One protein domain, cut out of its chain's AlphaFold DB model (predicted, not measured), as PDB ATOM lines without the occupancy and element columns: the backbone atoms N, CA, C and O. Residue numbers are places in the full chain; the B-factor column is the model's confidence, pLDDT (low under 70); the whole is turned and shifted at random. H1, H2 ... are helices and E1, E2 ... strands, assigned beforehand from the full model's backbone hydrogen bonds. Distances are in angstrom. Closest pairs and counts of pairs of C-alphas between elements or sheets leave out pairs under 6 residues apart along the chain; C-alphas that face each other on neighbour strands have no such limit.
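This is residues 9 to 90 of the 321 residues of the protein "Fork-head domain-containing protein" of Exidia glandulosa HHB12029 (UniProt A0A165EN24). H1 and H2 reach away from a small antiparallel sheet, order E1 E3 E2, while H3 lies beyond it, residues 82 to 90 sticking out. The 82 printed residues, mixed in class, run E1 H1 H2 E2 E3 H3. The whole is loose, radius of gyration of the C-alphas 15.4 A, spanning 43 by 33 by 23 A.

E1, residues 10 to 12, begins at C-alpha 10 (238.512, 188.294, 230.785). H1 is 13 to 23, H2 34 to 45, E2 49 to 52, E3 64 to 67. H3, 72 to 89, 26.9 A long, ends at C-alpha 89 (264.945, 174.682, 247.434).

N 11 and O 65 of E1 and E3 are 2.8 A apart; N 50 and O 66 of the hairpin E2 and E3, 2.9 A. H1, only just on the sheet with 5 pairs of C-alphas within 10 A, and H2 only graze it. H1 and H2 are close but not clearly touching, the closest C-alphas, of Arg 17 and Trp 36, 7.5 A apart. E1, H1, H2 and E2 make a split strand-helix-strand unit, two strands of one sheet that are not neighbours with helices between them along the chain; E3 is between E1 and E2 in the sheet, and the crossover is right-handed. H3 is only just not on the sheet, with 4 pairs. O i to N i+4 pairs are within hydrogen-bond range throughout H1, 6 of 8 in H2, 11 of 14 in H3.

The printed part has no cut; E2 to E3 is a long link. Residues 29, 31 and 70 to 90 are under pLDDT 70.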
ATOM      1  N   GLU A   9     239.279 188.430 226.079       76.81
ATOM      2  CA  GLU A   9     238.134 188.356 226.988       76.81
ATOM      3  C   GLU A   9     238.542 187.817 228.367       76.81
ATOM      4  O   GLU A   9     239.028 186.693 228.529       76.81
ATOM      5  N   THR A  10     238.357 188.657 229.382       86.25
ATOM      6  CA  THR A  10     238.512 188.294 230.785       86.25
ATOM      7  C   THR A  10     237.176 187.765 231.301       86.25
ATOM      8  O   THR A  10     236.163 188.451 231.191       86.25
ATOM      9  N   ILE A  11     237.163 186.570 231.881       88.69
ATOM     10  CA  ILE A  11     235.950 185.869 232.310       88.69
ATOM     11  C   ILE A  11     235.936 185.789 233.847       88.69
ATOM     12  O   ILE A  11     236.943 185.405 234.449       88.69
ATOM     13  N   PRO A  12     234.843 186.156 234.534       91.38
ATOM     14  CA  PRO A  12     234.731 185.997 235.980       91.38
ATOM     15  C   PRO A  12     234.616 184.519 236.384       91.38
ATOM     16  O   PRO A  12     234.077 183.692 235.655       91.38
ATOM     17  N   VAL A  13     235.072 184.183 237.597       89.56
ATOM     18  CA  VAL A  13     235.028 182.797 238.117       89.56
ATOM     19  C   VAL A  13     233.619 182.205 238.114       89.56
ATOM     20  O   VAL A  13     233.479 181.008 237.890       89.56
ATOM     21  N   GLU A  14     232.596 183.015 238.388       89.25
ATOM     22  CA  GLU A  14     231.209 182.535 238.417       89.25
ATOM     23  C   GLU A  14     230.745 182.117 237.008       89.25
ATOM     24  O   GLU A  14     230.244 181.015 236.853       89.25
ATOM     25  N   GLU A  15     231.071 182.879 235.957       90.06
ATOM     26  CA  GLU A  15     230.743 182.502 234.568       90.06
ATOM     27  C   GLU A  15     231.474 181.223 234.123       90.06
ATOM     28  O   GLU A  15     230.931 180.412 233.374       90.06
ATOM     29  N   ILE A  16     232.691 180.980 234.629       90.25
ATOM     30  CA  ILE A  16     233.396 179.709 234.399       90.25
ATOM     31  C   ILE A  16     232.627 178.543 235.038       90.25
ATOM     32  O   ILE A  16     232.555 177.474 234.434       90.25
ATOM     33  N   ARG A  17     232.054 178.724 236.235       88.56
ATOM     34  CA  ARG A  17     231.247 177.685 236.899       88.56
ATOM     35  C   ARG A  17     229.983 177.396 236.112       88.56
ATOM     36  O   ARG A  17     229.776 176.241 235.758       88.56
ATOM     37  N   ASP A  18     229.232 178.439 235.774       89.19
ATOM     38  CA  ASP A  18     227.972 178.324 235.039       89.19
ATOM     39  C   ASP A  18     228.189 177.571 233.719       89.19
ATOM     40  O   ASP A  18     227.468 176.631 233.390       89.19
ATOM     41  N   ARG A  19     229.271 177.893 233.000       90.19
ATOM     42  CA  ARG A  19     229.621 177.225 231.740       90.19
ATOM     43  C   ARG A  19     230.056 175.767 231.917       90.19
ATOM     44  O   ARG A  19     229.827 174.942 231.031       90.19
ATOM     45  N   ILE A  20     230.719 175.434 233.025       88.88
ATOM     46  CA  ILE A  20     231.069 174.044 233.350       88.88
ATOM     47  C   ILE A  20     229.804 173.257 233.695       88.88
ATOM     48  O   ILE A  20     229.683 172.124 233.243       88.88
ATOM     49  N   GLU A  21     228.879 173.836 234.461       88.62
ATOM     50  CA  GLU A  21     227.597 173.205 234.798       88.62
ATOM     51  C   GLU A  21     226.735 172.976 233.551       88.62
ATOM     52  O   GLU A  21     226.158 171.899 233.399       88.62
ATOM     53  N   GLU A  22     226.711 173.940 232.625       88.81
ATOM     54  CA  GLU A  22     226.022 173.818 231.335       88.81
ATOM     55  C   GLU A  22     226.610 172.684 230.484       88.81
ATOM     56  O   GLU A  22     225.876 171.896 229.885       88.81
ATOM     57  N   LYS A  23     227.944 172.572 230.437       88.94
ATOM     58  CA  LYS A  23     228.624 171.585 229.587       88.94
ATOM     59  C   LYS A  23     228.708 170.191 230.216       88.94
ATOM     60  O   LYS A  23     228.705 169.192 229.495       88.94
ATOM     61  N   PHE A  24     228.813 170.117 231.537       86.31
ATOM     62  CA  PHE A  24     228.944 168.884 232.308       86.31
ATOM     63  C   PHE A  24     227.940 168.886 233.468       86.31
ATOM     64  O   PHE A  24     228.314 169.131 234.623       86.31
ATOM     65  N   PRO A  25     226.662 168.592 233.183       86.12
ATOM     66  CA  PRO A  25     225.652 168.513 234.225       86.12
ATOM     67  C   PRO A  25     226.024 167.424 235.242       86.12
ATOM     68  O   PRO A  25     226.408 166.314 234.873       86.12
ATOM     69  N   GLY A  26     225.913 167.744 236.534       81.31
ATOM     70  CA  GLY A  26     226.206 166.807 237.624       81.31
ATOM     71  C   GLY A  26     227.674 166.736 238.058       81.31
ATOM     72  O   GLY A  26     228.042 165.789 238.748       81.31
ATOM     73  N   ILE A  27     228.515 167.714 237.697       81.94
ATOM     74  CA  ILE A  27     229.915 167.774 238.161       81.94
ATOM     75  C   ILE A  27     230.052 168.075 239.665       81.94
ATOM     76  O   ILE A  27     231.041 167.696 240.292       81.94
ATOM     77  N   ASP A  28     229.063 168.749 240.249       77.81
ATOM     78  CA  ASP A  28     228.920 168.938 241.694       77.81
ATOM     79  C   ASP A  28     227.564 168.357 242.122       77.81
ATOM     80  O   ASP A  28     226.638 169.105 242.434       77.81
ATOM     81  N   PRO A  29     227.405 167.019 242.086       68.81
ATOM     82  CA  PRO A  29     226.109 166.366 242.298       68.81
ATOM     83  C   PRO A  29     225.576 166.594 243.718       68.81
ATOM     84  O   PRO A  29     224.377 166.532 243.967       68.81
ATOM     85  N   ASP A  30     226.480 166.892 244.648       70.81
ATOM     86  CA  ASP A  30     226.178 167.212 246.032       70.81
ATOM     87  C   ASP A  30     225.784 168.683 246.253       70.81
ATOM     88  O   ASP A  30     225.305 169.015 247.338       70.81
ATOM     89  N   GLY A  31     226.068 169.588 245.304       68.81
ATOM     90  CA  GLY A  31     225.934 171.043 245.490       68.81
ATOM     91  C   GLY A  31     226.763 171.605 246.659       68.81
ATOM     92  O   GLY A  31     226.561 172.738 247.096       68.81
ATOM     93  N   LYS A  32     227.692 170.806 247.209       73.88
ATOM     94  CA  LYS A  32     228.511 171.131 248.393       73.88
ATOM     95  C   LYS A  32     229.750 171.958 248.035       73.88
ATOM     96  O   LYS A  32     230.596 172.220 248.901       73.88
ATOM     97  N   GLY A  33     229.918 172.335 246.765       76.31
ATOM     98  CA  GLY A  33     231.008 173.183 246.294       76.31
ATOM     99  C   GLY A  33     232.390 172.548 246.420       76.31
ATOM    100  O   GLY A  33     233.390 173.263 246.534       76.31
ATOM    101  N   ALA A  34     232.477 171.215 246.446       78.88
ATOM    102  CA  ALA A  34     233.760 170.512 246.470       78.88
ATOM    103  C   ALA A  34     234.502 170.714 245.139       78.88
ATOM    104  O   ALA A  34     235.655 171.148 245.138       78.88
ATOM    105  N   CYS A  35     233.801 170.537 244.013       81.44
ATOM    106  CA  CYS A  35     234.330 170.841 242.681       81.44
ATOM    107  C   CYS A  35     234.747 172.323 242.561       81.44
ATOM    108  O   CYS A  35     235.818 172.650 242.045       81.44
ATOM    109  N   TRP A  36     233.969 173.235 243.153       84.19
ATOM    110  CA  TRP A  36     234.219 174.681 243.087       84.19
ATOM    111  C   TRP A  36     235.418 175.175 243.889       84.19
ATOM    112  O   TRP A  36     235.967 176.237 243.568       84.19
ATOM    113  N   ARG A  37     235.850 174.420 244.905       85.00
ATOM    114  CA  ARG A  37     237.121 174.650 245.607       85.00
ATOM    115  C   ARG A  37     238.300 174.260 244.723       85.00
ATOM    116  O   ARG A  37     239.240 175.043 244.577       85.00
ATOM    117  N   THR A  38     238.204 173.108 244.066       87.56
ATOM    118  CA  THR A  38     239.231 172.621 243.137       87.56
ATOM    119  C   THR A  38     239.349 173.510 241.901       87.56
ATOM    120  O   THR A  38     240.460 173.763 241.454       87.56
ATOM    121  N   LEU A  39     238.250 174.088 241.401       88.50
ATOM    122  CA  LEU A  39     238.284 175.022 240.268       88.50
ATOM    123  C   LEU A  39     239.234 176.209 240.507       88.50
ATOM    124  O   LEU A  39     240.044 176.537 239.646       88.50
ATOM    125  N   ARG A  40     239.188 176.836 241.689       87.69
ATOM    126  CA  ARG A  40     240.082 177.968 242.014       87.69
ATOM    127  C   ARG A  40     241.552 177.550 242.052       87.69
ATOM    128  O   ARG A  40     242.426 178.307 241.627       87.69
ATOM    129  N   HIS A  41     241.808 176.345 242.554       88.81
ATOM    130  CA  HIS A  41     243.139 175.750 242.564       88.81
ATOM    131  C   HIS A  41     243.639 175.491 241.135       88.81
ATOM    132  O   HIS A  41     244.714 175.963 240.779       88.81
ATOM    133  N   THR A  42     242.820 174.858 240.293       90.50
ATOM    134  CA  THR A  42     243.069 174.626 238.861       90.50
ATOM    135  C   THR A  42     243.447 175.925 238.147       90.50
ATOM    136  O   THR A  42     244.530 176.008 237.572       90.50
ATOM    137  N   LEU A  43     242.625 176.972 238.257       90.00
ATOM    138  CA  LEU A  43     242.899 178.267 237.617       90.00
ATOM    139  C   LEU A  43     244.238 178.880 238.064       90.00
ATOM    140  O   LEU A  43     244.926 179.512 237.276       90.00
ATOM    141  N   SER A  44     244.649 178.653 239.313       88.19
ATOM    142  CA  SER A  44     245.925 179.165 239.840       88.19
ATOM    143  C   SER A  44     247.139 178.302 239.466       88.19
ATOM    144  O   SER A  44     248.278 178.787 239.445       88.19
ATOM    145  N   ASN A  45     246.919 177.009 239.226       89.19
ATOM    146  CA  ASN A  45     247.971 176.051 238.898       89.19
ATOM    147  C   ASN A  45     248.445 176.208 237.460       89.19
ATOM    148  O   ASN A  45     249.645 176.148 237.182       89.19
ATOM    149  N   TYR A  46     247.498 176.381 236.547       86.50
ATOM    150  CA  TYR A  46     247.784 176.328 235.131       86.50
ATOM    151  C   TYR A  46     248.196 177.699 234.603       86.50
ATOM    152  O   TYR A  46     247.449 178.667 234.654       86.50
ATOM    153  N   HIS A  47     249.411 177.763 234.057       83.25
ATOM    154  CA  HIS A  47     250.043 178.998 233.573       83.25
ATOM    155  C   HIS A  47     249.304 179.693 232.416       83.25
ATOM    156  O   HIS A  47     249.605 180.842 232.107       83.25
ATOM    157  N   CYS A  48     248.391 178.991 231.742       84.69
ATOM    158  CA  CYS A  48     247.559 179.559 230.688       84.69
ATOM    159  C   CYS A  48     246.448 180.454 231.247       84.69
ATOM    160  O   CYS A  48     245.868 181.218 230.485       84.69
ATOM    161  N   PHE A  49     246.171 180.406 232.551       88.75
ATOM    162  CA  PHE A  49     245.208 181.287 233.196       88.75
ATOM    163  C   PHE A  49     245.932 182.371 233.982       88.75
ATOM    164  O   PHE A  49     246.797 182.098 234.815       88.75
ATOM    165  N   VAL A  50     245.547 183.619 233.736       90.25
ATOM    166  CA  VAL A  50     246.062 184.771 234.471       90.25
ATOM    167  C   VAL A  50     244.923 185.492 235.158       90.25
ATOM    168  O   VAL A  50     243.873 185.751 234.574       90.25
ATOM    169  N   ARG A  51     245.162 185.809 236.428       92.50
ATOM    170  CA  ARG A  51     244.269 186.601 237.261       92.50
ATOM    171  C   ARG A  51     244.386 188.069 236.870       92.50
ATOM    172  O   ARG A  51     245.479 188.630 236.923       92.50
ATOM    173  N   VAL A  52     243.266 188.673 236.505       91.38
ATOM    174  CA  VAL A  52     243.154 190.076 236.113       91.38
ATOM    175  C   VAL A  52     242.347 190.804 237.192       91.38
ATOM    176  O   VAL A  52     241.196 190.427 237.435       91.38
ATOM    177  N   PRO A  53     242.933 191.808 237.871       90.62
ATOM    178  CA  PRO A  53     242.203 192.629 238.829       90.62
ATOM    179  C   PRO A  53     240.978 193.264 238.175       90.62
ATOM    180  O   PRO A  53     241.041 193.700 237.022       90.62
ATOM    181  N   ARG A  54     239.862 193.327 238.907       88.38
ATOM    182  CA  ARG A  54     238.707 194.103 238.451       88.38
ATOM    183  C   ARG A  54     239.055 195.591 238.444       88.38
ATOM    184  O   ARG A  54     239.792 196.039 239.323       88.38
ATOM    185  N   PRO A  55     238.527 196.360 237.487       87.62
ATOM    186  CA  PRO A  55     238.711 197.794 237.510       87.62
ATOM    187  C   PRO A  55     237.881 198.415 238.646       87.62
ATOM    188  O   PRO A  55     236.781 197.958 238.953       87.62
ATOM    189  N   GLU A  56     238.397 199.480 239.262       83.94
ATOM    190  CA  GLU A  56     237.807 200.095 240.468       83.94
ATOM    191  C   GLU A  56     236.388 200.654 240.261       83.94
ATOM    192  O   GLU A  56     235.646 200.836 241.223       83.94
ATOM    193  N   HIS A  57     235.980 200.894 239.012       83.44
ATOM    194  CA  HIS A  57     234.648 201.397 238.676       83.44
ATOM    195  C   HIS A  57     233.550 200.317 238.691       83.44
ATOM    196  O   HIS A  57     232.370 200.661 238.621       83.44
ATOM    197  N   GLU A  58     233.905 199.033 238.813       82.12
ATOM    198  CA  GLU A  58     232.955 197.918 238.903       82.12
ATOM    199  C   GLU A  58     233.111 197.166 240.236       82.12
ATOM    200  O   GLU A  58     233.850 196.175 240.313       82.12
ATOM    201  N   PRO A  59     232.403 197.583 241.304       77.19
ATOM    202  CA  PRO A  59     232.374 196.826 242.549       77.19
ATOM    203  C   PRO A  59     231.650 195.490 242.319       77.19
ATOM    204  O   PRO A  59     230.426 195.418 242.250       77.19
ATOM    205  N   GLY A  60     232.424 194.413 242.176       83.75
ATOM    206  CA  GLY A  60     231.930 193.070 241.883       83.75
ATOM    207  C   GLY A  60     232.686 191.979 242.640       83.75
ATOM    208  O   GLY A  60     233.763 192.193 243.193       83.75
ATOM    209  N   LYS A  61     232.113 190.773 242.682       82.31
ATOM    210  CA  LYS A  61     232.669 189.641 243.437       82.31
ATOM    211  C   LYS A  61     233.823 188.961 242.687       82.31
ATOM    212  O   LYS A  61     233.620 188.366 241.629       82.31
ATOM    213  N   GLY A  62     235.008 188.944 243.294       86.81
ATOM    214  CA  GLY A  62     236.171 188.163 242.841       86.81
ATOM    215  C   GLY A  62     236.991 188.833 241.738       86.81
ATOM    216  O   GLY A  62     236.687 189.943 241.348       86.81
ATOM    217  N   ASP A  63     238.014 188.155 241.229       89.81
ATOM    218  CA  ASP A  63     238.856 188.647 240.127       89.81
ATOM    219  C   ASP A  63     238.378 188.088 238.777       89.81
ATOM    220  O   ASP A  63     237.703 187.048 238.728       89.81
ATOM    221  N   TYR A  64     238.751 188.751 237.681       91.94
ATOM    222  CA  TYR A  64     238.588 188.185 236.346       91.94
ATOM    223  C   TYR A  64     239.740 187.218 236.022       91.94
ATOM    224  O   TYR A  64     240.837 187.310 236.577       91.94
ATOM    225  N   TRP A  65     239.503 186.282 235.108       92.31
ATOM    226  CA  TRP A  65     240.491 185.322 234.625       92.31
ATOM    227  C   TRP A  65     240.591 185.384 233.112       92.31
ATOM    228  O   TRP A  65     239.585 185.338 232.411       92.31
ATOM    229  N   LYS A  66     241.813 185.470 232.600       90.94
ATOM    230  CA  LYS A  66     242.088 185.492 231.166       90.94
ATOM    231  C   LYS A  66     242.847 184.244 230.764       90.94
ATOM    232  O   LYS A  66     243.802 183.862 231.443       90.94
ATOM    233  N   VAL A  67     242.448 183.642 229.647       87.75
ATOM    234  CA  VAL A  67     243.235 182.594 228.999       87.75
ATOM    235  C   VAL A  67     244.270 183.271 228.114       87.75
ATOM    236  O   VAL A  67     243.931 183.941 227.143       87.75
ATOM    237  N   ILE A  68     245.541 183.117 228.457       82.19
ATOM    238  CA  ILE A  68     246.630 183.460 227.555       82.19
ATOM    239  C   ILE A  68     246.764 182.271 226.607       82.19
ATOM    240  O   ILE A  68     247.101 181.168 227.046       82.19
ATOM    241  N   GLY A  69     246.474 182.488 225.319       75.06
ATOM    242  CA  GLY A  69     246.785 181.517 224.263       75.06
ATOM    243  C   GLY A  69     248.274 181.152 224.275       75.06
ATOM    244  O   GLY A  69     249.046 181.713 225.049       75.06
ATOM    245  N   ASP A  70     248.722 180.227 223.429       61.59
ATOM    246  CA  ASP A  70     250.117 179.748 223.418       61.59
ATOM    247  C   ASP A  70     251.114 180.786 222.832       61.59
ATOM    248  O   ASP A  70     251.959 180.511 221.980       61.59
ATOM    249  N   SER A  71     250.981 182.035 223.277       54.47
ATOM    250  CA  SER A  71     251.811 183.184 222.983       54.47
ATOM    251  C   SER A  71     253.105 183.122 223.797       54.47
ATOM    252  O   SER A  71     253.226 182.436 224.814       54.47
ATOM    253  N   LYS A  72     254.117 183.877 223.365       56.88
ATOM    254  CA  LYS A  72     255.409 183.974 224.067       56.88
ATOM    255  C   LYS A  72     255.256 184.395 225.544       56.88
ATOM    256  O   LYS A  72     256.111 184.053 226.359       56.88
ATOM    257  N   GLU A  73     254.156 185.066 225.895       60.53
ATOM    258  CA  GLU A  73     253.777 185.461 227.258       60.53
ATOM    259  C   GLU A  73     253.535 184.241 228.168       60.53
ATOM    260  O   GLU A  73     254.074 184.182 229.277       60.53
ATOM    261  N   SER A  74     252.809 183.219 227.685       58.06
ATOM    262  CA  SER A  74     252.517 181.999 228.457       58.06
ATOM    263  C   SER A  74     253.804 181.222 228.769       58.06
ATOM    264  O   SER A  74     254.031 180.785 229.902       58.06
ATOM    265  N   ARG A  75     254.712 181.129 227.788       57.62
ATOM    266  CA  ARG A  75     256.035 180.498 227.948       57.62
ATOM    267  C   ARG A  75     256.939 181.291 228.899       57.62
ATOM    268  O   ARG A  75     257.631 180.692 229.721       57.62
ATOM    269  N   SER A  76     256.877 182.622 228.855       59.78
ATOM    270  CA  SER A  76     257.659 183.507 229.733       59.78
ATOM    271  C   SER A  76     257.191 183.454 231.195       59.78
ATOM    272  O   SER A  76     258.013 183.446 232.115       59.78
ATOM    273  N   GLN A  77     255.881 183.343 231.435       58.78
ATOM    274  CA  GLN A  77     255.308 183.100 232.768       58.78
ATOM    275  C   GLN A  77     255.749 181.739 233.332       58.78
ATOM    276  O   GLN A  77     256.109 181.636 234.511       58.78
ATOM    277  N   ARG A  78     255.801 180.709 232.471       57.25
ATOM    278  CA  ARG A  78     256.297 179.364 232.814       57.25
ATOM    279  C   ARG A  78     257.744 179.412 233.330       57.25
ATOM    280  O   ARG A  78     258.066 178.765 234.324       57.25
ATOM    281  N   TYR A  79     258.583 180.247 232.715       54.66
ATOM    282  CA  TYR A  79     259.981 180.438 233.110       54.66
ATOM    283  C   TYR A  79     260.133 181.193 234.447       54.66
ATOM    284  O   TYR A  79     260.877 180.756 235.325       54.66
ATOM    285  N   LYS A  80     259.363 182.268 234.678       56.03
ATOM    286  CA  LYS A  80     259.470 183.097 235.901       56.03
ATOM    287  C   LYS A  80     259.103 182.359 237.200       56.03
ATOM    288  O   LYS A  80     259.670 182.653 238.253       56.03
ATOM    289  N   LYS A  81     258.170 181.400 237.158       56.06
ATOM    290  CA  LYS A  81     257.755 180.632 238.354       56.06
ATOM    291  C   LYS A  81     258.760 179.527 238.722       56.06
ATOM    292  O   LYS A  81     258.940 179.257 239.908       56.06
ATOM    293  N   SER A  82     259.472 178.976 237.734       55.66
ATOM    294  CA  SER A  82     260.551 177.993 237.933       55.66
ATOM    295  C   SER A  82     261.722 178.578 238.737       55.66
ATOM    296  O   SER A  82     262.153 178.001 239.736       55.66
ATOM    297  N   VAL A  83     262.148 179.801 238.401       54.94
ATOM    298  CA  VAL A  83     263.278 180.474 239.071       54.94
ATOM    299  C   VAL A  83     262.971 180.798 240.544       54.94
ATOM    300  O   VAL A  83     263.835 180.665 241.410       54.94
ATOM    301  N   ARG A  84     261.719 181.152 240.874       53.41
ATOM    302  CA  ARG A  84     261.300 181.393 242.271       53.41
ATOM    303  C   ARG A  84     261.209 180.111 243.104       53.41
ATOM    304  O   ARG A  84     261.418 180.168 244.312       53.41
ATOM    305  N   SER A  85     260.914 178.968 242.480       53.00
ATOM    306  CA  SER A  85     260.913 177.670 243.164       53.00
ATOM    307  C   SER A  85     262.336 177.200 243.470       53.00
ATOM    308  O   SER A  85     262.598 176.751 244.583       53.00
ATOM    309  N   ALA A  86     263.273 177.389 242.535       55.69
ATOM    310  CA  ALA A  86     264.680 177.038 242.729       55.69
ATOM    311  C   ALA A  86     265.321 177.790 243.913       55.69
ATOM    312  O   ALA A  86     266.114 177.218 244.658       55.69
ATOM    313  N   LYS A  87     264.912 179.041 244.159       51.25
ATOM    314  CA  LYS A  87     265.423 179.838 245.286       51.25
ATOM    315  C   LYS A  87     264.903 179.385 246.660       51.25
ATOM    316  O   LYS A  87     265.558 179.642 247.662       51.25
ATOM    317  N   ARG A  88     263.767 178.671 246.731       49.91
ATOM    318  CA  ARG A  88     263.254 178.088 247.992       49.91
ATOM    319  C   ARG A  88     263.874 176.723 248.298       49.91
ATOM    320  O   ARG A  88     264.067 176.402 249.467       49.91
ATOM    321  N   SER A  89     264.244 175.962 247.271       50.75
ATOM    322  CA  SER A  89     264.945 174.682 247.434       50.75
ATOM    323  C   SER A  89     266.405 174.849 247.871       50.75
ATOM    324  O   SER A  89     266.938 173.969 248.531       50.75
ATOM    325  N   ALA A  90     267.036 175.991 247.582       51.94
ATOM    326  CA  ALA A  90     268.402 176.286 248.026       51.94
ATOM    327  C   ALA A  90     268.514 176.633 249.528       51.94
ATOM    328  O   ALA A  90     269.601 176.583 250.090       51.94
TER     329      ALA A  90